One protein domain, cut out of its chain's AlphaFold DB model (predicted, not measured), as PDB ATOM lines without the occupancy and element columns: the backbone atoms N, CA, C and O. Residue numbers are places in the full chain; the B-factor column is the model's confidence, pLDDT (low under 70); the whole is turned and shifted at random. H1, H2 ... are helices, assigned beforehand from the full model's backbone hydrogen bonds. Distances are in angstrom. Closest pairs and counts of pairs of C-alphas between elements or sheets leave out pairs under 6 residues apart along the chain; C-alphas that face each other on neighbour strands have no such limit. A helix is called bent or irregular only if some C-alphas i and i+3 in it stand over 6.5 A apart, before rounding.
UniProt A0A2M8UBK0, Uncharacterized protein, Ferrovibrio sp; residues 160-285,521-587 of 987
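This is residues 160 to 285 and 521 to 587 of the 987 residues of an uncharacterized protein of Ferrovibrio sp (UniProt A0A2M8UBK0). A short helix, H7, lies in the middle, with longer helices H1, H4, H8 and H9 around it, running mostly along the long axis. H6 crosses H7, and kinked H3 packs on H4 and H6; the H8 and H9 hairpin reaches towards one end of the length, H2 and H3 towards the other. The printed part has 193 residues with nine named helices, H1 to H9 in order, and no named strand: all helix. It is compact, with a radius of gyration of the C-alphas of 16.7 A, and only just elongated, spanning 56 by 37 by 28 A.

H1, residues 160 to 178, touches H4, residues 228 to 249, at a shallow tilt of 21 degrees, opposite ways, closest at the C-alphas of Ile 167 and Arg 246, 6.6 A. H4 is the hub, touching five helices. With residues 235 to 240 alone it touches H2, residues 193 to 198; the C-alphas of Ala 195 and Lys 236, the closest, are 5.2 A apart. H3, residues 206 to 224, is irregular, with C-alphas 216 and 219 9.5 A apart and a kink of 140 degrees near residue 217. It touches H6, residues 269 to 285, with residues 220 to 224 alone, closest at the C-alphas of Ile 223 and Ser 274, 6.4 A. H4 and H5, residues 255 to 262, form a hairpin, closest at the C-alphas of Ala 249 and Phe 258, 5.6 A. H6 touches H7, residues 523 to 532, about perpendicular at 76 degrees, closest at the C-alphas of Arg 276 and Val 526, 5.7 A. H8, residues 537 to 554, and H9, residues 562 to 581, form a hairpin at 25 degrees, closest at the C-alphas of Val 537 and Met 579, 5.9 A. Every O i to N i+4 pair is within hydrogen-bond range in H1, H2 and H4 to H9; in H3 it is 9 of 15.

H1 begins at C-alpha 160 (-41.241, -36.983, -36.670) and is 26.2 A long. H4 is 31.4 A, H6 24.2 A, H8 25.3 A and H9 28.7 A long; H9 ends at C-alpha 581 (-37.548, -19.944, -17.742).

The C-alphas farthest apart, those of Asp 202 and Asp 557, are 55.9 A apart. Residues 286 to 520 are not printed, and C-alphas 285 and 521 are 15.6 A apart across the cut. The link from H1 to H2, 14 residues, is long. The mean pLDDT of the printed part is 84.7; residues 185, 192, 248 to 252, 554 to 560 and 586 to 587 are under 70.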
ATOM      1  N   VAL A 160     -41.272 -37.811 -35.448       83.25
ATOM      2  CA  VAL A 160     -41.241 -36.983 -36.670       83.25
ATOM      3  C   VAL A 160     -42.490 -36.120 -36.788       83.25
ATOM      4  O   VAL A 160     -42.422 -34.943 -37.136       83.25
ATOM      5  N   ARG A 161     -43.655 -36.687 -36.462       84.19
ATOM      6  CA  ARG A 161     -44.922 -35.957 -36.482       84.19
ATOM      7  C   ARG A 161     -44.945 -34.790 -35.490       84.19
ATOM      8  O   ARG A 161     -45.338 -33.694 -35.877       84.19
ATOM      9  N   VAL A 162     -44.556 -35.020 -34.232       86.81
ATOM     10  CA  VAL A 162     -44.528 -33.959 -33.208       86.81
ATOM     11  C   VAL A 162     -43.540 -32.874 -33.614       86.81
ATOM     12  O   VAL A 162     -43.890 -31.699 -33.583       86.81
ATOM     13  N   TRP A 163     -42.350 -33.262 -34.067       85.56
ATOM     14  CA  TRP A 163     -41.310 -32.334 -34.490       85.56
ATOM     15  C   TRP A 163     -41.715 -31.479 -35.700       85.56
ATOM     16  O   TRP A 163     -41.579 -30.256 -35.682       85.56
ATOM     17  N   ARG A 164     -42.311 -32.094 -36.727       83.38
ATOM     18  CA  ARG A 164     -42.836 -31.387 -37.905       83.38
ATOM     19  C   ARG A 164     -43.832 -30.295 -37.525       83.38
ATOM     20  O   ARG A 164     -43.822 -29.220 -38.125       83.38
ATOM     21  N   HIS A 165     -44.685 -30.571 -36.539       84.88
ATOM     22  CA  HIS A 165     -45.618 -29.583 -36.017       84.88
ATOM     23  C   HIS A 165     -44.879 -28.388 -35.395       84.88
ATOM     24  O   HIS A 165     -45.206 -27.253 -35.733       84.88
ATOM     25  N   GLN A 166     -43.832 -28.635 -34.597       87.25
ATOM     26  CA  GLN A 166     -43.014 -27.580 -33.983       87.25
ATOM     27  C   GLN A 166     -42.370 -26.659 -35.023       87.25
ATOM     28  O   GLN A 166     -42.499 -25.441 -34.924       87.25
ATOM     29  N   ILE A 167     -41.746 -27.224 -36.064       86.06
ATOM     30  CA  ILE A 167     -41.145 -26.430 -37.152       86.06
ATOM     31  C   ILE A 167     -42.201 -25.562 -37.841       86.06
ATOM     32  O   ILE A 167     -41.951 -24.401 -38.168       86.06
ATOM     33  N   ALA A 168     -43.389 -26.117 -38.083       83.44
ATOM     34  CA  ALA A 168     -44.451 -25.389 -38.758       83.44
ATOM     35  C   ALA A 168     -44.967 -24.205 -37.911       83.44
ATOM     36  O   ALA A 168     -45.288 -23.160 -38.479       83.44
ATOM     37  N   LEU A 169     -44.993 -24.337 -36.577       86.38
ATOM     38  CA  LEU A 169     -45.300 -23.240 -35.649       86.38
ATOM     39  C   LEU A 169     -44.174 -22.200 -35.594       86.38
ATOM     40  O   LEU A 169     -44.448 -21.014 -35.775       86.38
ATOM     41  N   ALA A 170     -42.918 -22.634 -35.449       89.94
ATOM     42  CA  ALA A 170     -41.752 -21.746 -35.465       89.94
ATOM     43  C   ALA A 170     -41.720 -20.880 -36.730       89.94
ATOM     44  O   ALA A 170     -41.479 -19.675 -36.686       89.94
ATOM     45  N   ARG A 171     -42.047 -21.492 -37.872       87.94
ATOM     46  CA  ARG A 171     -42.164 -20.803 -39.153       87.94
ATOM     47  C   ARG A 171     -43.228 -19.709 -39.145       87.94
ATOM     48  O   ARG A 171     -43.006 -18.689 -39.788       87.94
ATOM     49  N   LEU A 172     -44.378 -19.907 -38.497       87.19
ATOM     50  CA  LEU A 172     -45.413 -18.869 -38.412       87.19
ATOM     51  C   LEU A 172     -44.895 -17.656 -37.647       87.19
ATOM     52  O   LEU A 172     -44.981 -16.539 -38.148       87.19
ATOM     53  N   THR A 173     -44.285 -17.891 -36.487       90.75
ATOM     54  CA  THR A 173     -43.664 -16.834 -35.684       90.75
ATOM     55  C   THR A 173     -42.572 -16.102 -36.453       90.75
ATOM     56  O   THR A 173     -42.545 -14.874 -36.454       90.75
ATOM     57  N   LEU A 174     -41.715 -16.837 -37.161       90.94
ATOM     58  CA  LEU A 174     -40.644 -16.248 -37.956       90.94
ATOM     59  C   LEU A 174     -41.163 -15.503 -39.189       90.94
ATOM     60  O   LEU A 174     -40.625 -14.464 -39.541       90.94
ATOM     61  N   THR A 175     -42.220 -16.004 -39.835       87.88
ATOM     62  CA  THR A 175     -42.846 -15.319 -40.978       87.88
ATOM     63  C   THR A 175     -43.433 -13.990 -40.542       87.88
ATOM     64  O   THR A 175     -43.261 -13.007 -41.256       87.88
ATOM     65  N   ASP A 176     -44.085 -13.944 -39.381       87.75
ATOM     66  CA  ASP A 176     -44.596 -12.699 -38.815       87.75
ATOM     67  C   ASP A 176     -43.458 -11.749 -38.412       87.75
ATOM     68  O   ASP A 176     -43.497 -10.572 -38.751       87.75
ATOM     69  N   TRP A 177     -42.384 -12.259 -37.794       90.81
ATOM     70  CA  TRP A 177     -41.204 -11.443 -37.468       90.81
ATOM     71  C   TRP A 177     -40.520 -10.865 -38.716       90.81
ATOM     72  O   TRP A 177     -40.083  -9.718 -38.714       90.81
ATOM     73  N   ALA A 178     -40.465 -11.641 -39.796       89.06
ATOM     74  CA  ALA A 178     -39.874 -11.239 -41.066       89.06
ATOM     75  C   ALA A 178     -40.786 -10.323 -41.908       89.06
ATOM     76  O   ALA A 178     -40.292  -9.544 -42.726       89.06
ATOM     77  N   SER A 179     -42.109 -10.403 -41.731       85.50
ATOM     78  CA  SER A 179     -43.109  -9.625 -42.479       85.50
ATOM     79  C   SER A 179     -43.358  -8.270 -41.813       85.50
ATOM     80  O   SER A 179     -44.446  -8.009 -41.310       85.50
ATOM     81  N   MET A 180     -42.331  -7.420 -41.791       86.31
ATOM     82  CA  MET A 180     -42.364  -6.122 -41.113       86.31
ATOM     83  C   MET A 180     -43.190  -5.088 -41.889       86.31
ATOM     84  O   MET A 180     -44.363  -4.881 -41.595       86.31
ATOM     85  N   ARG A 181     -42.598  -4.419 -42.890       85.94
ATOM     86  CA  ARG A 181     -43.309  -3.401 -43.684       85.94
ATOM     87  C   ARG A 181     -44.152  -4.016 -44.791       85.94
ATOM     88  O   ARG A 181     -45.193  -3.466 -45.144       85.94
ATOM     89  N   LYS A 182     -43.697  -5.133 -45.369       81.00
ATOM     90  CA  LYS A 182     -44.373  -5.801 -46.483       81.00
ATOM     91  C   LYS A 182     -44.695  -7.251 -46.113       81.00
ATOM     92  O   LYS A 182     -43.818  -7.974 -45.640       81.00
ATOM     93  N   PRO A 183     -45.929  -7.718 -46.362       76.56
ATOM     94  CA  PRO A 183     -46.272  -9.115 -46.154       76.56
ATOM     95  C   PRO A 183     -45.493 -10.002 -47.130       76.56
ATOM     96  O   PRO A 183     -45.490  -9.774 -48.342       76.56
ATOM     97  N   LEU A 184     -44.850 -11.049 -46.613       75.88
ATOM     98  CA  LEU A 184     -44.074 -11.972 -47.436       75.88
ATOM     99  C   LEU A 184     -44.984 -13.035 -48.067       75.88
ATOM    100  O   LEU A 184     -45.620 -13.847 -47.392       75.88
ATOM    101  N   SER A 185     -45.025 -13.064 -49.400       64.25
ATOM    102  CA  SER A 185     -45.880 -13.981 -50.166       64.25
ATOM    103  C   SER A 185     -45.267 -15.371 -50.387       64.25
ATOM    104  O   SER A 185     -45.962 -16.298 -50.807       64.25
ATOM    105  N   ARG A 186     -43.979 -15.573 -50.078       70.25
ATOM    106  CA  ARG A 186     -43.249 -16.833 -50.320       70.25
ATOM    107  C   ARG A 186     -42.991 -17.617 -49.037       70.25
ATOM    108  O   ARG A 186     -43.320 -17.184 -47.939       70.25
ATOM    109  N   ASP A 187     -42.531 -18.853 -49.184       74.88
ATOM    110  CA  ASP A 187     -42.102 -19.677 -48.056       74.88
ATOM    111  C   ASP A 187     -40.683 -19.272 -47.634       74.88
ATOM    112  O   ASP A 187     -39.729 -19.642 -48.311       74.88
ATOM    113  N   ILE A 188     -40.552 -18.527 -46.530       79.69
ATOM    114  CA  ILE A 188     -39.259 -17.979 -46.084       79.69
ATOM    115  C   ILE A 188     -38.246 -19.049 -45.665       79.69
ATOM    116  O   ILE A 188     -37.052 -18.802 -45.702       79.69
ATOM    117  N   LEU A 189     -38.711 -20.249 -45.301       80.81
ATOM    118  CA  LEU A 189     -37.841 -21.367 -44.928       80.81
ATOM    119  C   LEU A 189     -37.546 -22.305 -46.105       80.81
ATOM    120  O   LEU A 189     -36.945 -23.356 -45.899       80.81
ATOM    121  N   GLY A 190     -38.073 -22.023 -47.299       70.00
ATOM    122  CA  GLY A 190     -37.944 -22.895 -48.472       70.00
ATOM    123  C   GLY A 190     -36.848 -22.477 -49.454       70.00
ATOM    124  O   GLY A 190     -36.566 -23.231 -50.385       70.00
ATOM    125  N   ASP A 191     -36.275 -21.288 -49.271       70.06
ATOM    126  CA  ASP A 191     -35.317 -20.667 -50.181       70.06
ATOM    127  C   ASP A 191     -34.340 -19.798 -49.378       70.06
ATOM    128  O   ASP A 191     -34.771 -18.859 -48.711       70.06
ATOM    129  N   ARG A 192     -33.032 -20.082 -49.446       68.31
ATOM    130  CA  ARG A 192     -32.009 -19.275 -48.755       68.31
ATOM    131  C   ARG A 192     -31.982 -17.829 -49.264       68.31
ATOM    132  O   ARG A 192     -31.707 -16.918 -48.491       68.31
ATOM    133  N   ALA A 193     -32.373 -17.580 -50.519       74.38
ATOM    134  CA  ALA A 193     -32.507 -16.221 -51.043       74.38
ATOM    135  C   ALA A 193     -33.632 -15.422 -50.356       74.38
ATOM    136  O   ALA A 193     -33.643 -14.191 -50.419       74.38
ATOM    137  N   ALA A 194     -34.562 -16.091 -49.659       76.25
ATOM    138  CA  ALA A 194     -35.599 -15.416 -48.890       76.25
ATOM    139  C   ALA A 194     -35.020 -14.603 -47.725       76.25
ATOM    140  O   ALA A 194     -35.563 -13.542 -47.431       76.25
ATOM    141  N   ALA A 195     -33.910 -15.031 -47.113       81.19
ATOM    142  CA  ALA A 195     -33.275 -14.279 -46.030       81.19
ATOM    143  C   ALA A 195     -32.829 -12.881 -46.499       81.19
ATOM    144  O   ALA A 195     -33.107 -11.886 -45.832       81.19
ATOM    145  N   ASN A 196     -32.265 -12.786 -47.709       84.81
ATOM    146  CA  ASN A 196     -31.859 -11.515 -48.319       84.81
ATOM    147  C   ASN A 196     -33.052 -10.585 -48.603       84.81
ATOM    148  O   ASN A 196     -32.949  -9.373 -48.424       84.81
ATOM    149  N   LEU A 197     -34.202 -11.141 -49.003       84.06
ATOM    150  CA  LEU A 197     -35.433 -10.365 -49.199       84.06
ATOM    151  C   LEU A 197     -35.967  -9.793 -47.880       84.06
ATOM    152  O   LEU A 197     -36.488  -8.679 -47.863       84.06
ATOM    153  N   VAL A 198     -35.837 -10.540 -46.780       82.44
ATOM    154  CA  VAL A 198     -36.313 -10.113 -45.455       82.44
ATOM    155  C   VAL A 198     -35.525  -8.913 -44.939       82.44
ATOM    156  O   VAL A 198     -36.132  -7.963 -44.443       82.44
ATOM    157  N   ILE A 199     -34.197  -8.937 -45.087       86.25
ATOM    158  CA  ILE A 199     -33.290  -7.896 -44.572       86.25
ATOM    159  C   ILE A 199     -33.144  -6.680 -45.501       86.25
ATOM    160  O   ILE A 199     -32.448  -5.717 -45.159       86.25
ATOM    161  N   HIS A 200     -33.799  -6.705 -46.666       87.69
ATOM    162  CA  HIS A 200     -33.806  -5.594 -47.612       87.69
ATOM    163  C   HIS A 200     -34.390  -4.321 -46.972       87.69
ATOM    164  O   HIS A 200     -35.347  -4.383 -46.196       87.69
ATOM    165  N   GLN A 201     -33.835  -3.154 -47.319       82.00
ATOM    166  CA  GLN A 201     -34.194  -1.861 -46.708       82.00
ATOM    167  C   GLN A 201     -35.692  -1.528 -46.840       82.00
ATOM    168  O   GLN A 201     -36.293  -0.991 -45.914       82.00
ATOM    169  N   ASP A 202     -36.321  -1.924 -47.947       86.06
ATOM    170  CA  ASP A 202     -37.755  -1.704 -48.186       86.06
ATOM    171  C   ASP A 202     -38.691  -2.502 -47.266       86.06
ATOM    172  O   ASP A 202     -39.882  -2.191 -47.187       86.06
ATOM    173  N   ASN A 203     -38.190  -3.559 -46.625       88.62
ATOM    174  CA  ASN A 203     -38.973  -4.402 -45.727       88.62
ATOM    175  C   ASN A 203     -38.595  -4.186 -44.260       88.62
ATOM    176  O   ASN A 203     -39.487  -4.096 -43.416       88.62
ATOM    177  N   PHE A 204     -37.296  -4.098 -43.960       92.75
ATOM    178  CA  PHE A 204     -36.789  -4.046 -42.592       92.75
ATOM    179  C   PHE A 204     -37.199  -2.757 -41.859       92.75
ATOM    180  O   PHE A 204     -37.163  -1.657 -42.409       92.75
ATOM    181  N   SER A 205     -37.570  -2.897 -40.586       92.75
ATOM    182  CA  SER A 205     -37.866  -1.789 -39.678       92.75
ATOM    183  C   SER A 205     -37.330  -2.114 -38.288       92.75
ATOM    184  O   SER A 205     -37.773  -3.087 -37.676       92.75
ATOM    185  N   SER A 206     -36.412  -1.285 -37.786       91.88
ATOM    186  CA  SER A 206     -35.799  -1.457 -36.461       91.88
ATOM    187  C   SER A 206     -36.851  -1.483 -35.343       91.88
ATOM    188  O   SER A 206     -36.837  -2.366 -34.494       91.88
ATOM    189  N   GLU A 207     -37.854  -0.601 -35.414       90.62
ATOM    190  CA  GLU A 207     -38.956  -0.531 -34.444       90.62
ATOM    191  C   GLU A 207     -39.807  -1.814 -34.421       90.62
ATOM    192  O   GLU A 207     -40.120  -2.354 -33.359       90.62
ATOM    193  N   LEU A 208     -40.171  -2.341 -35.598       89.44
ATOM    194  CA  LEU A 208     -40.973  -3.567 -35.690       89.44
ATOM    195  C   LEU A 208     -40.157  -4.800 -35.288       89.44
ATOM    196  O   LEU A 208     -40.713  -5.728 -34.696       89.44
ATOM    197  N   PHE A 209     -38.849  -4.795 -35.566       92.62
ATOM    198  CA  PHE A 209     -37.925  -5.799 -35.050       92.62
ATOM    199  C   PHE A 209     -37.925  -5.797 -33.521       92.62
ATOM    200  O   PHE A 209     -38.162  -6.851 -32.932       92.62
ATOM    201  N   ASP A 210     -37.723  -4.636 -32.894       89.94
ATOM    202  CA  ASP A 210     -37.618  -4.505 -31.437       89.94
ATOM    203  C   ASP A 210     -38.922  -4.899 -30.747       89.94
ATOM    204  O   ASP A 210     -38.912  -5.693 -29.803       89.94
ATOM    205  N   ARG A 211     -40.065  -4.448 -31.280       86.50
ATOM    206  CA  ARG A 211     -41.390  -4.847 -30.789       86.50
ATOM    207  C   ARG A 211     -41.562  -6.365 -30.812       86.50
ATOM    208  O   ARG A 211     -42.098  -6.954 -29.872       86.50
ATOM    209  N   LYS A 212     -41.118  -7.022 -31.886       89.06
ATOM    210  CA  LYS A 212     -41.223  -8.476 -31.998       89.06
ATOM    211  C   LYS A 212     -40.215  -9.198 -31.107       89.06
ATOM    212  O   LYS A 212     -40.575 -10.196 -30.487       89.06
ATOM    213  N   ALA A 213     -38.994  -8.688 -30.989       90.12
ATOM    214  CA  ALA A 213     -37.978  -9.227 -30.096       90.12
ATOM    215  C   ALA A 213     -38.428  -9.146 -28.627       90.12
ATOM    216  O   ALA A 213     -38.285 -10.128 -27.901       90.12
ATOM    217  N   ALA A 214     -39.053  -8.044 -28.201       86.94
ATOM    218  CA  ALA A 214     -39.657  -7.905 -26.872       86.94
ATOM    219  C   ALA A 214     -40.737  -8.965 -26.611       86.94
ATOM    220  O   ALA A 214     -40.786  -9.569 -25.543       86.94
ATOM    221  N   LEU A 215     -41.553  -9.284 -27.614       85.56
ATOM    222  CA  LEU A 215     -42.571 -10.327 -27.500       85.56
ATOM    223  C   LEU A 215     -41.987 -11.753 -27.401       85.56
ATOM    224  O   LEU A 215     -42.600 -12.632 -26.793       85.56
ATOM    225  N   LEU A 216     -40.838 -12.010 -28.033       88.44
ATOM    226  CA  LEU A 216     -40.210 -13.338 -28.072       88.44
ATOM    227  C   LEU A 216     -39.263 -13.586 -26.895       88.44
ATOM    228  O   LEU A 216     -39.240 -14.693 -26.360       88.44
ATOM    229  N   PHE A 217     -38.512 -12.565 -26.490       88.06
ATOM    230  CA  PHE A 217     -37.427 -12.659 -25.510       88.06
ATOM    231  C   PHE A 217     -37.688 -11.841 -24.238       88.06
ATOM    232  O   PHE A 217     -36.891 -11.889 -23.303       88.06
ATOM    233  N   GLY A 218     -38.799 -11.103 -24.167       84.75
ATOM    234  CA  GLY A 218     -39.178 -10.338 -22.983       84.75
ATOM    235  C   GLY A 218     -38.130  -9.291 -22.621       84.75
ATOM    236  O   GLY A 218     -37.598  -8.603 -23.492       84.75
ATOM    237  N   VAL A 219     -37.781  -9.208 -21.336       81.69
ATOM    238  CA  VAL A 219     -36.760  -8.272 -20.822       81.69
ATOM    239  C   VAL A 219     -35.368  -8.460 -21.446       81.69
ATOM    240  O   VAL A 219     -34.566  -7.527 -21.447       81.69
ATOM    241  N   GLN A 220     -35.083  -9.641 -22.003       87.00
ATOM    242  CA  GLN A 220     -33.807  -9.963 -22.649       87.00
ATOM    243  C   GLN A 220     -33.724  -9.468 -24.100       87.00
ATOM    244  O   GLN A 220     -32.659  -9.546 -24.704       87.00
ATOM    245  N   SER A 221     -34.799  -8.909 -24.666       87.50
ATOM    246  CA  SER A 221     -34.784  -8.338 -26.022       87.50
ATOM    247  C   SER A 221     -33.740  -7.232 -26.202       87.50
ATOM    248  O   SER A 221     -33.211  -7.057 -27.298       87.50
ATOM    249  N   LYS A 222     -33.375  -6.542 -25.113       86.94
ATOM    250  CA  LYS A 222     -32.332  -5.506 -25.083       86.94
ATOM    251  C   LYS A 222     -30.949  -6.020 -25.487       86.94
ATOM    252  O   LYS A 222     -30.123  -5.223 -25.915       86.94
ATOM    253  N   ILE A 223     -30.703  -7.331 -25.414       88.06
ATOM    254  CA  ILE A 223     -29.468  -7.956 -25.920       88.06
ATOM    255  C   ILE A 223     -29.307  -7.699 -27.429       88.06
ATOM    256  O   ILE A 223     -28.192  -7.611 -27.930       88.06
ATOM    257  N   PHE A 224     -30.417  -7.508 -28.149       85.88
ATOM    258  CA  PHE A 224     -30.428  -7.213 -29.582       85.88
ATOM    259  C   PHE A 224     -30.504  -5.715 -29.906       85.88
ATOM    260  O   PHE A 224     -30.649  -5.367 -31.074       85.88
ATOM    261  N   ALA A 225     -30.396  -4.820 -28.913       72.69
ATOM    262  CA  ALA A 225     -30.491  -3.364 -29.093       72.69
ATOM    263  C   ALA A 225     -29.263  -2.731 -29.790       72.69
ATOM    264  O   ALA A 225     -28.993  -1.543 -29.632       72.69
ATOM    265  N   ALA A 226     -28.512  -3.533 -30.545       76.62
ATOM    266  CA  ALA A 226     -27.409  -3.102 -31.387       76.62
ATOM    267  C   ALA A 226     -27.915  -2.354 -32.639       76.62
ATOM    268  O   ALA A 226     -29.103  -2.058 -32.784       76.62
ATOM    269  N   ASP A 227     -27.002  -2.032 -33.550       88.69
ATOM    270  CA  ASP A 227     -27.318  -1.368 -34.811       88.69
ATOM    271  C   ASP A 227     -28.192  -2.223 -35.756       88.69
ATOM    272  O   ASP A 227     -28.377  -3.434 -35.594       88.69
ATOM    273  N   ASP A 228     -28.740  -1.582 -36.793       91.19
ATOM    274  CA  ASP A 228     -29.586  -2.244 -37.791       91.19
ATOM    275  C   ASP A 228     -28.869  -3.401 -38.508       91.19
ATOM    276  O   ASP A 228     -29.521  -4.359 -38.927       91.19
ATOM    277  N   ALA A 229     -27.541  -3.333 -38.653       91.00
ATOM    278  CA  ALA A 229     -26.744  -4.402 -39.251       91.00
ATOM    279  C   ALA A 229     -26.794  -5.674 -38.393       91.00
ATOM    280  O   ALA A 229     -27.122  -6.746 -38.904       91.00
ATOM    281  N   SER A 230     -26.581  -5.541 -37.083       90.19
ATOM    282  CA  SER A 230     -26.671  -6.648 -36.129       90.19
ATOM    283  C   SER A 230     -28.073  -7.260 -36.092       90.19
ATOM    284  O   SER A 230     -28.226  -8.482 -36.115       90.19
ATOM    285  N   LYS A 231     -29.124  -6.429 -36.096       93.56
ATOM    286  CA  LYS A 231     -30.523  -6.899 -36.104       93.56
ATOM    287  C   LYS A 231     -30.873  -7.671 -37.380       93.56
ATOM    288  O   LYS A 231     -31.561  -8.693 -37.325       93.56
ATOM    289  N   LYS A 232     -30.389  -7.208 -38.537       93.56
ATOM    290  CA  LYS A 232     -30.541  -7.917 -39.816       93.56
ATOM    291  C   LYS A 232     -29.802  -9.249 -39.813       93.56
ATOM    292  O   LYS A 232     -30.367 -10.241 -40.270       93.56
ATOM    293  N   GLU A 233     -28.592  -9.283 -39.262       92.56
ATOM    294  CA  GLU A 233     -27.806 -10.512 -39.139       92.56
ATOM    295  C   GLU A 233     -28.519 -11.551 -38.261       92.56
ATOM    296  O   GLU A 233     -28.638 -12.707 -38.661       92.56
ATOM    297  N   VAL A 234     -29.123 -11.134 -37.137       94.00
ATOM    298  CA  VAL A 234     -29.965 -12.018 -36.305       94.00
ATOM    299  C   VAL A 234     -31.082 -12.659 -37.133       94.00
ATOM    300  O   VAL A 234     -31.230 -13.880 -37.115       94.00
ATOM    301  N   LEU A 235     -31.863 -11.875 -37.888       92.50
ATOM    302  CA  LEU A 235     -32.940 -12.433 -38.721       92.50
ATOM    303  C   LEU A 235     -32.413 -13.398 -39.779       92.50
ATOM    304  O   LEU A 235     -33.015 -14.451 -39.998       92.50
ATOM    305  N   LYS A 236     -31.314 -13.031 -40.441       92.38
ATOM    306  CA  LYS A 236     -30.706 -13.836 -41.493       92.38
ATOM    307  C   LYS A 236     -30.268 -15.196 -40.948       92.38
ATOM    308  O   LYS A 236     -30.752 -16.209 -41.450       92.38
ATOM    309  N   CYS A 237     -29.470 -15.215 -39.878       91.88
ATOM    310  CA  CYS A 237     -29.016 -16.449 -39.237       91.88
ATOM    311  C   CYS A 237     -30.190 -17.315 -38.773       91.88
ATOM    312  O   CYS A 237     -30.212 -18.516 -39.014       91.88
ATOM    313  N   VAL A 238     -31.214 -16.719 -38.155       92.94
ATOM    314  CA  VAL A 238     -32.380 -17.477 -37.675       92.94
ATOM    315  C   VAL A 238     -33.157 -18.114 -38.828       92.94
ATOM    316  O   VAL A 238     -33.606 -19.253 -38.702       92.94
ATOM    317  N   ILE A 239     -33.324 -17.415 -39.957       91.12
ATOM    318  CA  ILE A 239     -33.987 -17.961 -41.152       91.12
ATOM    319  C   ILE A 239     -33.164 -19.090 -41.770       91.12
ATOM    320  O   ILE A 239     -33.736 -20.126 -42.120       91.12
ATOM    321  N   GLU A 240     -31.853 -18.902 -41.900       89.12
ATOM    322  CA  GLU A 240     -30.941 -19.889 -42.476       89.12
ATOM    323  C   GLU A 240     -30.900 -21.165 -41.624       89.12
ATOM    324  O   GLU A 240     -31.203 -22.241 -42.146       89.12
ATOM    325  N   GLU A 241     -30.685 -21.047 -40.313       89.38
ATOM    326  CA  GLU A 241     -30.629 -22.193 -39.399       89.38
ATOM    327  C   GLU A 241     -31.983 -22.903 -39.266       89.38
ATOM    328  O   GLU A 241     -32.052 -24.132 -39.279       89.38
ATOM    329  N   MET A 242     -33.103 -22.168 -39.212       88.56
ATOM    330  CA  MET A 242     -34.431 -22.800 -39.217       88.56
ATOM    331  C   MET A 242     -34.753 -23.480 -40.550       88.56
ATOM    332  O   MET A 242     -35.471 -24.485 -40.564       88.56
ATOM    333  N   SER A 243     -34.269 -22.941 -41.673       85.31
ATOM    334  CA  SER A 243     -34.418 -23.573 -42.987       85.31
ATOM    335  C   SER A 243     -33.602 -24.857 -43.048       85.31
ATOM    336  O   SER A 243     -34.130 -25.886 -43.472       85.31
ATOM    337  N   GLU A 244     -32.363 -24.826 -42.559       81.44
ATOM    338  CA  GLU A 244     -31.492 -25.991 -42.493       81.44
ATOM    339  C   GLU A 244     -32.099 -27.071 -41.595       81.44
ATOM    340  O   GLU A 244     -32.328 -28.191 -42.047       81.44
ATOM    341  N   LEU A 245     -32.506 -26.714 -40.375       83.06
ATOM    342  CA  LEU A 245     -33.141 -27.632 -39.435       83.06
ATOM    343  C   LEU A 245     -34.442 -28.229 -39.993       83.06
ATOM    344  O   LEU A 245     -34.731 -29.415 -39.811       83.06
ATOM    345  N   ARG A 246     -35.233 -27.435 -40.723       80.94
ATOM    346  CA  ARG A 246     -36.401 -27.939 -41.450       80.94
ATOM    347  C   ARG A 246     -35.982 -28.928 -42.531       80.94
ATOM    348  O   ARG A 246     -36.497 -30.039 -42.547       80.94
ATOM    349  N   ASN A 247     -35.093 -28.558 -43.443       74.44
ATOM    350  CA  ASN A 247     -34.708 -29.427 -44.558       74.44
ATOM    351  C   ASN A 247     -34.085 -30.734 -44.054       74.44
ATOM    352  O   ASN A 247     -34.389 -31.807 -44.570       74.44
ATOM    353  N   GLN A 248     -33.300 -30.646 -42.982       67.56
ATOM    354  CA  GLN A 248     -32.634 -31.779 -42.370       67.56
ATOM    355  C   GLN A 248     -33.535 -32.645 -41.489       67.56
ATOM    356  O   GLN A 248     -33.108 -33.749 -41.194       67.56
ATOM    357  N   ALA A 249     -34.738 -32.226 -41.068       61.12
ATOM    358  CA  ALA A 249     -35.551 -33.014 -40.123       61.12
ATOM    359  C   ALA A 249     -37.066 -33.084 -40.430       61.12
ATOM    360  O   ALA A 249     -37.804 -33.836 -39.791       61.12
ATOM    361  N   PHE A 250     -37.570 -32.338 -41.415       61.12
ATOM    362  CA  PHE A 250     -39.001 -32.285 -41.758       61.12
ATOM    363  C   PHE A 250     -39.475 -33.514 -42.560       61.12
ATOM    364  O   PHE A 250     -40.659 -33.887 -42.499       61.12
ATOM    365  N   HIS A 251     -38.561 -34.175 -43.278       63.00
ATOM    366  CA  HIS A 251     -38.865 -35.208 -44.268       63.00
ATOM    367  C   HIS A 251     -38.302 -36.602 -43.908       63.00
ATOM    368  O   HIS A 251     -37.298 -37.035 -44.458       63.00
ATOM    369  N   PHE A 252     -39.006 -37.343 -43.042       59.62
ATOM    370  CA  PHE A 252     -38.752 -38.777 -42.761       59.62
ATOM    371  C   PHE A 252     -37.403 -39.091 -42.126       59.62
ATOM    372  O   PHE A 252     -36.726 -40.036 -42.513       59.62
ATOM    373  N   LYS A 253     -37.032 -38.286 -41.133       70.38
ATOM    374  CA  LYS A 253     -35.839 -38.516 -40.337       70.38
ATOM    375  C   LYS A 253     -36.209 -38.691 -38.877       70.38
ATOM    376  O   LYS A 253     -36.822 -37.799 -38.292       70.38
ATOM    377  N   GLY A 254     -35.868 -39.848 -38.319       76.38
ATOM    378  CA  GLY A 254     -36.144 -40.182 -36.925       76.38
ATOM    379  C   GLY A 254     -35.309 -39.368 -35.936       76.38
ATOM    380  O   GLY A 254     -34.553 -38.472 -36.308       76.38
ATOM    381  N   LEU A 255     -35.427 -39.702 -34.647       82.00
ATOM    382  CA  LEU A 255     -34.762 -38.958 -33.572       82.00
ATOM    383  C   LEU A 255     -33.241 -38.872 -33.762       82.00
ATOM    384  O   LEU A 255     -32.691 -37.794 -33.596       82.00
ATOM    385  N   ARG A 256     -32.562 -39.956 -34.156       78.88
ATOM    386  CA  ARG A 256     -31.099 -39.960 -34.333       78.88
ATOM    387  C   ARG A 256     -30.630 -38.950 -35.382       78.88
ATOM    388  O   ARG A 256     -29.762 -38.135 -35.112       78.88
ATOM    389  N   GLU A 257     -31.250 -38.959 -36.558       79.50
ATOM    390  CA  GLU A 257     -30.958 -37.986 -37.618       79.50
ATOM    391  C   GLU A 257     -31.277 -36.555 -37.179       79.50
ATOM    392  O   GLU A 257     -30.532 -35.634 -37.503       79.50
ATOM    393  N   PHE A 258     -32.340 -36.359 -36.396       85.38
ATOM    394  CA  PHE A 258     -32.608 -35.068 -35.771       85.38
ATOM    395  C   PHE A 258     -31.484 -34.651 -34.809       85.38
ATOM    396  O   PHE A 258     -31.050 -33.506 -34.872       85.38
ATOM    397  N   LEU A 259     -30.969 -35.562 -33.977       86.50
ATOM    398  CA  LEU A 259     -29.852 -35.289 -33.066       86.50
ATOM    399  C   LEU A 259     -28.563 -34.924 -33.828       86.50
ATOM    400  O   LEU A 259     -27.874 -33.977 -33.462       86.50
ATOM    401  N   VAL A 260     -28.276 -35.615 -34.933       84.56
ATOM    402  CA  VAL A 260     -27.154 -35.270 -35.827       84.56
ATOM    403  C   VAL A 260     -27.367 -33.908 -36.493       84.56
ATOM    404  O   VAL A 260     -26.413 -33.163 -36.700       84.56
ATOM    405  N   SER A 261     -28.614 -33.574 -36.832       84.38
ATOM    406  CA  SER A 261     -28.960 -32.296 -37.462       84.38
ATOM    407  C   SER A 261     -28.791 -31.127 -36.492       84.38
ATOM    408  O   SER A 261     -28.233 -30.101 -36.866       84.38
ATOM    409  N   ILE A 262     -29.218 -31.284 -35.233       89.19
ATOM    410  CA  ILE A 262     -29.029 -30.231 -34.229       89.19
ATOM    411  C   ILE A 262     -27.556 -30.037 -33.878       89.19
ATOM    412  O   ILE A 262     -27.167 -28.900 -33.686       89.19
ATOM    413  N   ASP A 263     -26.718 -31.083 -33.878       87.75
ATOM    414  CA  ASP A 263     -25.271 -30.953 -33.621       87.75
ATOM    415  C   ASP A 263     -24.559 -30.024 -34.628       87.75
ATOM    416  O   ASP A 263     -23.470 -29.532 -34.338       87.75
ATOM    417  N   ARG A 264     -25.164 -29.776 -35.798       88.12
ATOM    418  CA  ARG A 264     -24.643 -28.879 -36.844       88.12
ATOM    419  C   ARG A 264     -25.139 -27.439 -36.726       88.12
ATOM    420  O   ARG A 264     -24.683 -26.606 -37.501       88.12
ATOM    421  N   LEU A 265     -26.074 -27.158 -35.816       89.50
ATOM    422  CA  LEU A 265     -26.589 -25.808 -35.616       89.50
ATOM    423  C   LEU A 265     -25.489 -24.915 -35.057       89.50
ATOM    424  O   LEU A 265     -24.934 -25.197 -33.993       89.50
ATOM    425  N   SER A 266     -25.236 -23.818 -35.756       89.88
ATOM    426  CA  SER A 266     -24.317 -22.778 -35.318       89.88
ATOM    427  C   SER A 266     -24.745 -21.457 -35.928       89.88
ATOM    428  O   SER A 266     -25.024 -21.383 -37.120       89.88
ATOM    429  N   PHE A 267     -24.777 -20.398 -35.129       92.50
ATOM    430  CA  PHE A 267     -24.960 -19.056 -35.671       92.50
ATOM    431  C   PHE A 267     -23.618 -18.420 -36.048       92.50
ATOM    432  O   PHE A 267     -22.558 -18.958 -35.729       92.50
ATOM    433  N   SER A 268     -23.665 -17.256 -36.705       92.00
ATOM    434  CA  SER A 268     -22.487 -16.392 -36.825       92.00
ATOM    435  C   SER A 268     -22.026 -15.922 -35.442       92.00
ATOM    436  O   SER A 268     -22.841 -15.807 -34.525       92.00
ATOM    437  N   ASP A 269     -20.736 -15.617 -35.287       92.50
ATOM    438  CA  ASP A 269     -20.114 -15.295 -33.991       92.50
ATOM    439  C   ASP A 269     -20.886 -14.237 -33.187       92.50
ATOM    440  O   ASP A 269     -21.083 -14.371 -31.975       92.50
ATOM    441  N   LEU A 270     -21.379 -13.199 -33.870       91.19
ATOM    442  CA  LEU A 270     -22.168 -12.129 -33.264       91.19
ATOM    443  C   LEU A 270     -23.472 -12.661 -32.653       91.19
ATOM    444  O   LEU A 270     -23.776 -12.401 -31.488       91.19
ATOM    445  N   VAL A 271     -24.244 -13.417 -33.434       92.50
ATOM    446  CA  VAL A 271     -25.541 -13.958 -33.012       92.50
ATOM    447  C   VAL A 271     -25.344 -15.070 -31.981       92.50
ATOM    448  O   VAL A 271     -26.105 -15.152 -31.015       92.50
ATOM    449  N   GLN A 272     -24.289 -15.873 -32.124       94.69
ATOM    450  CA  GLN A 272     -23.916 -16.925 -31.184       94.69
ATOM    451  C   GLN A 272     -23.565 -16.345 -29.807       94.69
ATOM    452  O   GLN A 272     -24.005 -16.878 -28.786       94.69
ATOM    453  N   LYS A 273     -22.851 -15.212 -29.759       93.62
ATOM    454  CA  LYS A 273     -22.564 -14.482 -28.515       93.62
ATOM    455  C   LYS A 273     -23.843 -13.986 -27.840       93.62
ATOM    456  O   LYS A 273     -24.017 -14.208 -26.644       93.62
ATOM    457  N   SER A 274     -24.757 -13.376 -28.594       93.19
ATOM    458  CA  SER A 274     -26.052 -12.924 -28.067       93.19
ATOM    459  C   SER A 274     -26.900 -14.090 -27.551       93.19
ATOM    460  O   SER A 274     -27.447 -14.023 -26.453       93.19
ATOM    461  N   ALA A 275     -26.968 -15.197 -28.294       93.69
ATOM    462  CA  ALA A 275     -27.676 -16.399 -27.864       93.69
ATOM    463  C   ALA A 275     -27.070 -16.998 -26.582       93.69
ATOM    464  O   ALA A 275     -27.807 -17.428 -25.691       93.69
ATOM    465  N   ARG A 276     -25.736 -16.977 -26.451       94.38
ATOM    466  CA  ARG A 276     -25.026 -17.449 -25.255       94.38
ATOM    467  C   ARG A 276     -25.338 -16.591 -24.032       94.38
ATOM    468  O   ARG A 276     -25.622 -17.151 -22.979       94.38
ATOM    469  N   GLN A 277     -25.395 -15.268 -24.185       93.19
ATOM    470  CA  GLN A 277     -25.797 -14.364 -23.100       93.19
ATOM    471  C   GLN A 277     -27.205 -14.674 -22.577       93.19
ATOM    472  O   GLN A 277     -27.422 -14.672 -21.368       93.19
ATOM    473  N   ILE A 278     -28.155 -14.987 -23.467       92.19
ATOM    474  CA  ILE A 278     -29.513 -15.397 -23.073       92.19
ATOM    475  C   ILE A 278     -29.451 -16.700 -22.267       92.19
ATOM    476  O   ILE A 278     -30.000 -16.772 -21.170       92.19
ATOM    477  N   TRP A 279     -28.752 -17.715 -22.786       92.31
ATOM    478  CA  TRP A 279     -28.594 -19.002 -22.106       92.31
ATOM    479  C   TRP A 279     -27.988 -18.847 -20.705       92.31
ATOM    480  O   TRP A 279     -28.515 -19.398 -19.740       92.31
ATOM    481  N   GLU A 280     -26.891 -18.100 -20.578       90.88
ATOM    482  CA  GLU A 280     -26.183 -17.884 -19.311       90.88
ATOM    483  C   GLU A 280     -27.036 -17.094 -18.310       90.88
ATOM    484  O   GLU A 280     -27.110 -17.462 -17.132       90.88
ATOM    485  N   ALA A 281     -27.744 -16.060 -18.776       89.00
ATOM    486  CA  ALA A 281     -28.674 -15.294 -17.952       89.00
ATOM    487  C   ALA A 281     -29.810 -16.174 -17.407       89.00
ATOM    488  O   ALA A 281     -30.151 -16.086 -16.228       89.00
ATOM    489  N   ASP A 282     -30.374 -17.059 -18.227       89.38
ATOM    490  CA  ASP A 282     -31.454 -17.945 -17.790       89.38
ATOM    491  C   ASP A 282     -30.959 -19.088 -16.899       89.38
ATOM    492  O   ASP A 282     -31.580 -19.428 -15.892       89.38
ATOM    493  N   SER A 283     -29.813 -19.673 -17.243       86.94
ATOM    494  CA  SER A 283     -29.205 -20.754 -16.471       86.94
ATOM    495  C   SER A 283     -28.841 -20.296 -15.055       86.94
ATOM    496  O   SER A 283     -29.159 -20.991 -14.087       86.94
ATOM    497  N   SER A 284     -28.270 -19.093 -14.920       85.00
ATOM    498  CA  SER A 284     -27.925 -18.500 -13.619       85.00
ATOM    499  C   SER A 284     -29.155 -18.100 -12.792       85.00
ATOM    500  O   SER A 284     -29.156 -18.265 -11.570       85.00
ATOM    501  N   ARG A 285     -30.243 -17.648 -13.433       85.88
ATOM    502  CA  ARG A 285     -31.489 -17.246 -12.751       85.88
ATOM    503  C   ARG A 285     -32.405 -18.404 -12.355       85.88
ATOM    504  O   ARG A 285     -33.273 -18.217 -11.502       85.88
ATOM    505  N   ALA A 521     -22.481 -25.588 -21.908       87.12
ATOM    506  CA  ALA A 521     -23.394 -25.771 -23.021       87.12
ATOM    507  C   ALA A 521     -22.617 -25.795 -24.340       87.12
ATOM    508  O   ALA A 521     -21.855 -24.873 -24.646       87.12
ATOM    509  N   LYS A 522     -22.862 -26.836 -25.144       92.38
ATOM    510  CA  LYS A 522     -22.375 -26.889 -26.529       92.38
ATOM    511  C   LYS A 522     -23.022 -25.779 -27.358       92.38
ATOM    512  O   LYS A 522     -24.133 -25.347 -27.055       92.38
ATOM    513  N   GLU A 523     -22.362 -25.368 -28.436       92.94
ATOM    514  CA  GLU A 523     -22.851 -24.285 -29.298       92.94
ATOM    515  C   GLU A 523     -24.255 -24.547 -29.834       92.94
ATOM    516  O   GLU A 523     -25.123 -23.686 -29.704       92.94
ATOM    517  N   TRP A 524     -24.531 -25.771 -30.285       93.81
ATOM    518  CA  TRP A 524     -25.866 -26.125 -30.745       93.81
ATOM    519  C   TRP A 524     -26.940 -26.043 -29.657       93.81
ATOM    520  O   TRP A 524     -28.097 -25.781 -29.973       93.81
ATOM    521  N   GLN A 525     -26.607 -26.274 -28.377       94.50
ATOM    522  CA  GLN A 525     -27.588 -26.160 -27.289       94.50
ATOM    523  C   GLN A 525     -28.024 -24.708 -27.139       94.50
ATOM    524  O   GLN A 525     -29.213 -24.445 -26.972       94.50
ATOM    525  N   VAL A 526     -27.064 -23.789 -27.253       95.31
ATOM    526  CA  VAL A 526     -27.287 -22.344 -27.239       95.31
ATOM    527  C   VAL A 526     -28.121 -21.920 -28.452       95.31
ATOM    528  O   VAL A 526     -29.138 -21.242 -28.288       95.31
ATOM    529  N   SER A 527     -27.764 -22.378 -29.656       95.19
ATOM    530  CA  SER A 527     -28.502 -22.047 -30.881       95.19
ATOM    531  C   SER A 527     -29.921 -22.625 -30.862       95.19
ATOM    532  O   SER A 527     -30.889 -21.916 -31.126       95.19
ATOM    533  N   LEU A 528     -30.090 -23.886 -30.454       94.94
ATOM    534  CA  LEU A 528     -31.406 -24.507 -30.306       94.94
ATOM    535  C   LEU A 528     -32.248 -23.778 -29.255       94.94
ATOM    536  O   LEU A 528     -33.420 -23.511 -29.506       94.94
ATOM    537  N   TYR A 529     -31.672 -23.433 -28.102       95.12
ATOM    538  CA  TYR A 529     -32.370 -22.691 -27.051       95.12
ATOM    539  C   TYR A 529     -32.929 -21.366 -27.561       95.12
ATOM    540  O   TYR A 529     -34.089 -21.042 -27.305       95.12
ATOM    541  N   PHE A 530     -32.140 -20.636 -28.348       95.12
ATOM    542  CA  PHE A 530     -32.613 -19.446 -29.042       95.12
ATOM    543  C   PHE A 530     -33.816 -19.774 -29.939       95.12
ATOM    544  O   PHE A 530     -34.876 -19.166 -29.791       95.12
ATOM    545  N   LEU A 531     -33.695 -20.774 -30.820       94.31
ATOM    546  CA  LEU A 531     -34.751 -21.147 -31.770       94.31
ATOM    547  C   LEU A 531     -36.048 -21.618 -31.089       94.31
ATOM    548  O   LEU A 531     -37.134 -21.399 -31.627       94.31
ATOM    549  N   LEU A 532     -35.971 -22.204 -29.888       94.56
ATOM    550  CA  LEU A 532     -37.153 -22.606 -29.112       94.56
ATOM    551  C   LEU A 532     -38.076 -21.425 -28.774       94.56
ATOM    552  O   LEU A 532     -39.279 -21.641 -28.637       94.56
ATOM    553  N   HIS A 533     -37.574 -20.186 -28.733       93.00
ATOM    554  CA  HIS A 533     -38.393 -18.984 -28.503       93.00
ATOM    555  C   HIS A 533     -39.395 -18.717 -29.633       93.00
ATOM    556  O   HIS A 533     -40.408 -18.044 -29.430       93.00
ATOM    557  N   LEU A 534     -39.168 -19.302 -30.812       92.56
ATOM    558  CA  LEU A 534     -40.112 -19.260 -31.927       92.56
ATOM    559  C   LEU A 534     -41.308 -20.206 -31.720       92.56
ATOM    560  O   LEU A 534     -42.289 -20.121 -32.450       92.56
ATOM    561  N   ILE A 535     -41.253 -21.105 -30.735       91.56
ATOM    562  CA  ILE A 535     -42.238 -22.168 -30.512       91.56
ATOM    563  C   ILE A 535     -42.938 -21.936 -29.164       91.56
ATOM    564  O   ILE A 535     -42.274 -21.618 -28.175       91.56
ATOM    565  N   PRO A 536     -44.270 -22.085 -29.049       88.81
ATOM    566  CA  PRO A 536     -44.936 -21.999 -27.753       88.81
ATOM    567  C   PRO A 536     -44.407 -23.044 -26.777       88.81
ATOM    568  O   PRO A 536     -44.231 -24.214 -27.116       88.81
ATOM    569  N   VAL A 537     -44.247 -22.653 -25.516       89.06
ATOM    570  CA  VAL A 537     -43.736 -23.559 -24.479       89.06
ATOM    571  C   VAL A 537     -44.632 -24.787 -24.255       89.06
ATOM    572  O   VAL A 537     -44.142 -25.860 -23.914       89.06
ATOM    573  N   GLY A 538     -45.938 -24.681 -24.531       87.12
ATOM    574  CA  GLY A 538     -46.853 -25.828 -24.499       87.12
ATOM    575  C   GLY A 538     -46.533 -26.898 -25.548       87.12
ATOM    576  O   GLY A 538     -46.683 -28.089 -25.270       87.12
ATOM    577  N   ASP A 539     -46.061 -26.494 -26.724       88.62
ATOM    578  CA  ASP A 539     -45.705 -27.399 -27.815       88.62
ATOM    579  C   ASP A 539     -44.275 -27.945 -27.648       88.62
ATOM    580  O   ASP A 539     -44.041 -29.138 -27.870       88.62
ATOM    581  N   VAL A 540     -43.355 -27.148 -27.089       92.31
ATOM    582  CA  VAL A 540     -42.041 -27.638 -26.627       92.31
ATOM    583  C   VAL A 540     -42.195 -28.714 -25.544       92.31
ATOM    584  O   VAL A 540     -41.513 -29.740 -25.591       92.31
ATOM    585  N   ALA A 541     -43.152 -28.562 -24.624       90.00
ATOM    586  CA  ALA A 541     -43.457 -29.588 -23.626       90.00
ATOM    587  C   ALA A 541     -43.951 -30.907 -24.251       90.00
ATOM    588  O   ALA A 541     -43.651 -31.989 -23.739       90.00
ATOM    589  N   GLN A 542     -44.679 -30.848 -25.375       89.19
ATOM    590  CA  GLN A 542     -45.071 -32.054 -26.116       89.19
ATOM    591  C   GLN A 542     -43.865 -32.736 -26.764       89.19
ATOM    592  O   GLN A 542     -43.783 -33.966 -26.731       89.19
ATOM    593  N   LEU A 543     -42.927 -31.961 -27.322       90.19
ATOM    594  CA  LEU A 543     -41.676 -32.488 -27.868       90.19
ATOM    595  C   LEU A 543     -40.849 -33.173 -26.775       90.19
ATOM    596  O   LEU A 543     -40.484 -34.334 -26.941       90.19
ATOM    597  N   HIS A 544     -40.651 -32.507 -25.634       90.94
ATOM    598  CA  HIS A 544     -39.965 -33.073 -24.471       90.94
ATOM    599  C   HIS A 544     -40.603 -34.396 -24.023       90.94
ATOM    600  O   HIS A 544     -39.925 -35.411 -23.876       90.94
ATOM    601  N   HIS A 545     -41.934 -34.426 -23.887       87.25
ATOM    602  CA  HIS A 545     -42.654 -35.649 -23.534       87.25
ATOM    603  C   HIS A 545     -42.459 -36.772 -24.565       87.25
ATOM    604  O   HIS A 545     -42.324 -37.939 -24.194       87.25
ATOM    605  N   GLN A 546     -42.454 -36.439 -25.858       87.31
ATOM    606  CA  GLN A 546     -42.270 -37.421 -26.920       87.31
ATOM    607  C   GLN A 546     -40.835 -37.974 -26.960       87.31
ATOM    608  O   GLN A 546     -40.680 -39.165 -27.227       87.31
ATOM    609  N   VAL A 547     -39.821 -37.157 -26.649       88.12
ATOM    610  CA  VAL A 547     -38.419 -37.594 -26.495       88.12
ATOM    611  C   VAL A 547     -38.275 -38.527 -25.291       88.12
ATOM    612  O   VAL A 547     -37.817 -39.652 -25.465       88.12
ATOM    613  N   ALA A 548     -38.786 -38.144 -24.116       83.25
ATOM    614  CA  ALA A 548     -38.745 -38.988 -22.915       83.25
ATOM    615  C   ALA A 548     -39.466 -40.335 -23.122       83.25
ATOM    616  O   ALA A 548     -39.005 -41.403 -22.715       83.25
ATOM    617  N   LYS A 549     -40.610 -40.319 -23.818       80.50
ATOM    618  CA  LYS A 549     -41.323 -41.547 -24.190       80.50
ATOM    619  C   LYS A 549     -40.507 -42.417 -25.147       80.50
ATOM    620  O   LYS A 549     -40.548 -43.645 -25.037       80.50
ATOM    621  N   TRP A 550     -39.825 -41.802 -26.111       79.81
ATOM    622  CA  TRP A 550     -38.953 -42.525 -27.028       79.81
ATOM    623  C   TRP A 550     -37.818 -43.195 -26.252       79.81
ATOM    624  O   TRP A 550     -37.701 -44.409 -26.344       79.81
ATOM    625  N   GLU A 551     -37.113 -42.459 -25.388       78.69
ATOM    626  CA  GLU A 551     -36.010 -42.952 -24.549       78.69
ATOM    627  C   GLU A 551     -36.411 -44.192 -23.730       78.69
ATOM    628  O   GLU A 551     -35.756 -45.230 -23.793       78.69
ATOM    629  N   ILE A 552     -37.544 -44.127 -23.021       73.50
ATOM    630  CA  ILE A 552     -38.026 -45.223 -22.160       73.50
ATOM    631  C   ILE A 552     -38.389 -46.467 -22.958       73.50
ATOM    632  O   ILE A 552     -38.208 -47.588 -22.490       73.50
ATOM    633  N   THR A 553     -38.973 -46.278 -24.139       70.19
ATOM    634  CA  THR A 553     -39.434 -47.413 -24.934       70.19
ATOM    635  C   THR A 553     -38.306 -48.005 -25.771       70.19
ATOM    636  O   THR A 553     -38.276 -49.221 -25.932       70.19
ATOM    637  N   ALA A 554     -37.400 -47.186 -26.304       67.12
ATOM    638  CA  ALA A 554     -36.274 -47.624 -27.118       67.12
ATOM    639  C   ALA A 554     -35.185 -48.275 -26.255       67.12
ATOM    640  O   ALA A 554     -34.791 -49.394 -26.548       67.12
ATOM    641  N   GLY A 555     -34.781 -47.672 -25.128       57.94
ATOM    642  CA  GLY A 555     -33.593 -48.080 -24.358       57.94
ATOM    643  C   GLY A 555     -33.524 -49.538 -23.875       57.94
ATOM    644  O   GLY A 555     -32.449 -49.989 -23.494       57.94
ATOM    645  N   ARG A 556     -34.630 -50.293 -23.907       55.38
ATOM    646  CA  ARG A 556     -34.686 -51.714 -23.530       55.38
ATOM    647  C   ARG A 556     -34.412 -52.682 -24.684       55.38
ATOM    648  O   ARG A 556     -33.785 -53.712 -24.458       55.38
ATOM    649  N   ASP A 557     -34.889 -52.378 -25.888       52.88
ATOM    650  CA  ASP A 557     -34.868 -53.331 -27.010       52.88
ATOM    651  C   ASP A 557     -33.652 -53.116 -27.928       52.88
ATOM    652  O   ASP A 557     -33.506 -53.833 -28.919       52.88
ATOM    653  N   GLU A 558     -32.845 -52.075 -27.665       55.75
ATOM    654  CA  GLU A 558     -32.197 -51.349 -28.760       55.75
ATOM    655  C   GLU A 558     -30.714 -50.976 -28.609       55.75
ATOM    656  O   GLU A 558     -30.141 -50.446 -29.550       55.75
ATOM    657  N   GLY A 559     -30.057 -51.266 -27.478       57.19
ATOM    658  CA  GLY A 559     -28.600 -51.072 -27.357       57.19
ATOM    659  C   GLY A 559     -28.115 -49.678 -27.791       57.19
ATOM    660  O   GLY A 559     -27.151 -49.576 -28.545       57.19
ATOM    661  N   ILE A 560     -28.817 -48.618 -27.366       67.38
ATOM    662  CA  ILE A 560     -28.536 -47.234 -27.781       67.38
ATOM    663  C   ILE A 560     -27.080 -46.885 -27.446       67.38
ATOM    664  O   ILE A 560     -26.648 -47.044 -26.302       67.38
ATOM    665  N   GLU A 561     -26.341 -46.384 -28.438       73.69
ATOM    666  CA  GLU A 561     -24.965 -45.919 -28.261       73.69
ATOM    667  C   GLU A 561     -24.895 -44.852 -27.153       73.69
ATOM    668  O   GLU A 561     -25.737 -43.952 -27.069       73.69
ATOM    669  N   LEU A 562     -23.865 -44.921 -26.301       77.25
ATOM    670  CA  LEU A 562     -23.686 -43.994 -25.175       77.25
ATOM    671  C   LEU A 562     -23.664 -42.521 -25.627       77.25
ATOM    672  O   LEU A 562     -24.136 -41.636 -24.913       77.25
ATOM    673  N   GLU A 563     -23.144 -42.256 -26.826       80.69
ATOM    674  CA  GLU A 563     -23.117 -40.921 -27.420       80.69
ATOM    675  C   GLU A 563     -24.527 -40.384 -27.710       80.69
ATOM    676  O   GLU A 563     -24.840 -39.248 -27.346       80.69
ATOM    677  N   ASP A 564     -25.407 -41.205 -28.285       80.62
ATOM    678  CA  ASP A 564     -26.790 -40.818 -28.574       80.62
ATOM    679  C   ASP A 564     -27.593 -40.613 -27.283       80.62
ATOM    680  O   ASP A 564     -28.367 -39.658 -27.187       80.62
ATOM    681  N   MET A 565     -27.342 -41.414 -26.243       81.25
ATOM    682  CA  MET A 565     -27.912 -41.171 -24.910       81.25
ATOM    683  C   MET A 565     -27.466 -39.823 -24.327       81.25
ATOM    684  O   MET A 565     -28.290 -39.072 -23.798       81.25
ATOM    685  N   ASN A 566     -26.187 -39.465 -24.477       84.50
ATOM    686  CA  ASN A 566     -25.678 -38.162 -24.049       84.50
ATOM    687  C   ASN A 566     -26.305 -37.002 -24.844       84.50
ATOM    688  O   ASN A 566     -26.611 -35.954 -24.266       84.50
ATOM    689  N   ARG A 567     -26.531 -37.174 -26.155       87.25
ATOM    690  CA  ARG A 567     -27.237 -36.191 -26.998       87.25
ATOM    691  C   ARG A 567     -28.687 -36.000 -26.544       87.25
ATOM    692  O   ARG A 567     -29.133 -34.860 -26.406       87.25
ATOM    693  N   ILE A 568     -29.400 -37.092 -26.258       88.25
ATOM    694  CA  ILE A 568     -30.785 -37.064 -25.760       88.25
ATOM    695  C   ILE A 568     -30.869 -36.312 -24.427       88.25
ATOM    696  O   ILE A 568     -31.691 -35.403 -24.299       88.25
ATOM    697  N   LEU A 569     -29.969 -36.605 -23.485       85.81
ATOM    698  CA  LEU A 569     -29.926 -35.933 -22.184       85.81
ATOM    699  C   LEU A 569     -29.693 -34.418 -22.322       85.81
ATOM    700  O   LEU A 569     -30.355 -33.609 -21.664       85.81
ATOM    701  N   ARG A 570     -28.775 -34.009 -23.208       89.25
ATOM    702  CA  ARG A 570     -28.517 -32.587 -23.493       89.25
ATOM    703  C   ARG A 570     -29.729 -31.905 -24.121       89.25
ATOM    704  O   ARG A 570     -30.074 -30.799 -23.709       89.25
ATOM    705  N   LEU A 571     -30.406 -32.571 -25.057       91.75
ATOM    706  CA  LEU A 571     -31.643 -32.075 -25.658       91.75
ATOM    707  C   LEU A 571     -32.735 -31.878 -24.596       91.75
ATOM    708  O   LEU A 571     -33.317 -30.798 -24.522       91.75
ATOM    709  N   GLN A 572     -32.989 -32.881 -23.752       89.81
ATOM    710  CA  GLN A 572     -33.969 -32.794 -22.661       89.81
ATOM    711  C   GLN A 572     -33.650 -31.632 -21.713       89.81
ATOM    712  O   GLN A 572     -34.536 -30.839 -21.394       89.81
ATOM    713  N   THR A 573     -32.374 -31.459 -21.358       88.19
ATOM    714  CA  THR A 573     -31.907 -30.349 -20.511       88.19
ATOM    715  C   THR A 573     -32.190 -28.985 -21.149       88.19
ATOM    716  O   THR A 573     -32.738 -28.104 -20.487       88.19
ATOM    717  N   THR A 574     -31.894 -28.814 -22.442       92.38
ATOM    718  CA  THR A 574     -32.183 -27.579 -23.193       92.38
ATOM    719  C   THR A 574     -33.685 -27.279 -23.248       92.38
ATOM    720  O   THR A 574     -34.106 -26.153 -22.975       92.38
ATOM    721  N   LEU A 575     -34.515 -28.285 -23.548       93.19
ATOM    722  CA  LEU A 575     -35.975 -28.136 -23.575       93.19
ATOM    723  C   LEU A 575     -36.520 -27.765 -22.188       93.19
ATOM    724  O   LEU A 575     -37.418 -26.929 -22.080       93.19
ATOM    725  N   LYS A 576     -35.974 -28.362 -21.122       88.31
ATOM    726  CA  LYS A 576     -36.387 -28.095 -19.742       88.31
ATOM    727  C   LYS A 576     -36.000 -26.701 -19.272       88.31
ATOM    728  O   LYS A 576     -36.842 -26.031 -18.683       88.31
ATOM    729  N   LEU A 577     -34.788 -26.242 -19.587       89.50
ATOM    730  CA  LEU A 577     -34.379 -24.865 -19.308       89.50
ATOM    731  C   LEU A 577     -35.357 -23.874 -19.948       89.50
ATOM    732  O   LEU A 577     -35.784 -22.926 -19.298       89.50
ATOM    733  N   TYR A 578     -35.766 -24.117 -21.197       92.25
ATOM    734  CA  TYR A 578     -36.729 -23.246 -21.869       92.25
ATOM    735  C   TYR A 578     -38.086 -23.265 -21.162       92.25
ATOM    736  O   TYR A 578     -38.647 -22.210 -20.889       92.25
ATOM    737  N   MET A 579     -38.597 -24.447 -20.808       89.81
ATOM    738  CA  MET A 579     -39.872 -24.567 -20.094       89.81
ATOM    739  C   MET A 579     -39.865 -23.906 -18.711       89.81
ATOM    740  O   MET A 579     -40.860 -23.282 -18.349       89.81
ATOM    741  N   ASP A 580     -38.770 -24.039 -17.959       85.12
ATOM    742  CA  ASP A 580     -38.630 -23.471 -16.615       85.12
ATOM    743  C   ASP A 580     -38.557 -21.931 -16.652       85.12
ATOM    744  O   ASP A 580     -39.101 -21.270 -15.767       85.12
ATOM    745  N   MET A 581     -37.909 -21.368 -17.681       87.44
ATOM    746  CA  MET A 581     -37.548 -19.944 -17.742       87.44
ATOM    747  C   MET A 581     -38.444 -19.106 -18.658       87.44
ATOM    748  O   MET A 581     -38.439 -17.883 -18.556       87.44
ATOM    749  N   HIS A 582     -39.229 -19.729 -19.546       84.75
ATOM    750  CA  HIS A 582     -40.039 -19.019 -20.543       84.75
ATOM    751  C   HIS A 582     -40.915 -17.928 -19.925       84.75
ATOM    752  O   HIS A 582     -40.934 -16.811 -20.429       84.75
ATOM    753  N   ASP A 583     -41.641 -18.240 -18.849       76.88
ATOM    754  CA  ASP A 583     -42.595 -17.296 -18.265       76.88
ATOM    755  C   ASP A 583     -41.891 -16.167 -17.479       76.88
ATOM    756  O   ASP A 583     -42.370 -15.038 -17.510       76.88
ATOM    757  N   GLU A 584     -40.709 -16.411 -16.895       76.44
ATOM    758  CA  GLU A 584     -39.938 -15.406 -16.136       76.44
ATOM    759  C   GLU A 584     -39.517 -14.207 -16.985       76.44
ATOM    760  O   GLU A 584     -39.517 -13.074 -16.511       76.44
ATOM    761  N   LYS A 585     -39.219 -14.425 -18.267       74.38
ATOM    762  CA  LYS A 585     -38.842 -13.348 -19.198       74.38
ATOM    763  C   LYS A 585     -39.935 -12.294 -19.356       74.38
ATOM    764  O   LYS A 585     -39.661 -11.188 -19.823       74.38
ATOM    765  N   PHE A 586     -41.160 -12.657 -18.984       69.69
ATOM    766  CA  PHE A 586     -42.350 -11.839 -19.097       69.69
ATOM    767  C   PHE A 586     -43.065 -11.610 -17.756       69.69
ATOM    768  O   PHE A 586     -44.192 -11.113 -17.771       69.69
ATOM    769  N   GLU A 587     -42.464 -12.018 -16.636       58.03
ATOM    770  CA  GLU A 587     -42.957 -11.758 -15.283       58.03
ATOM    771  C   GLU A 587     -42.103 -10.654 -14.636       58.03
ATOM    772  O   GLU A 587     -40.875 -10.700 -14.660       58.03
TER     773      GLU A 587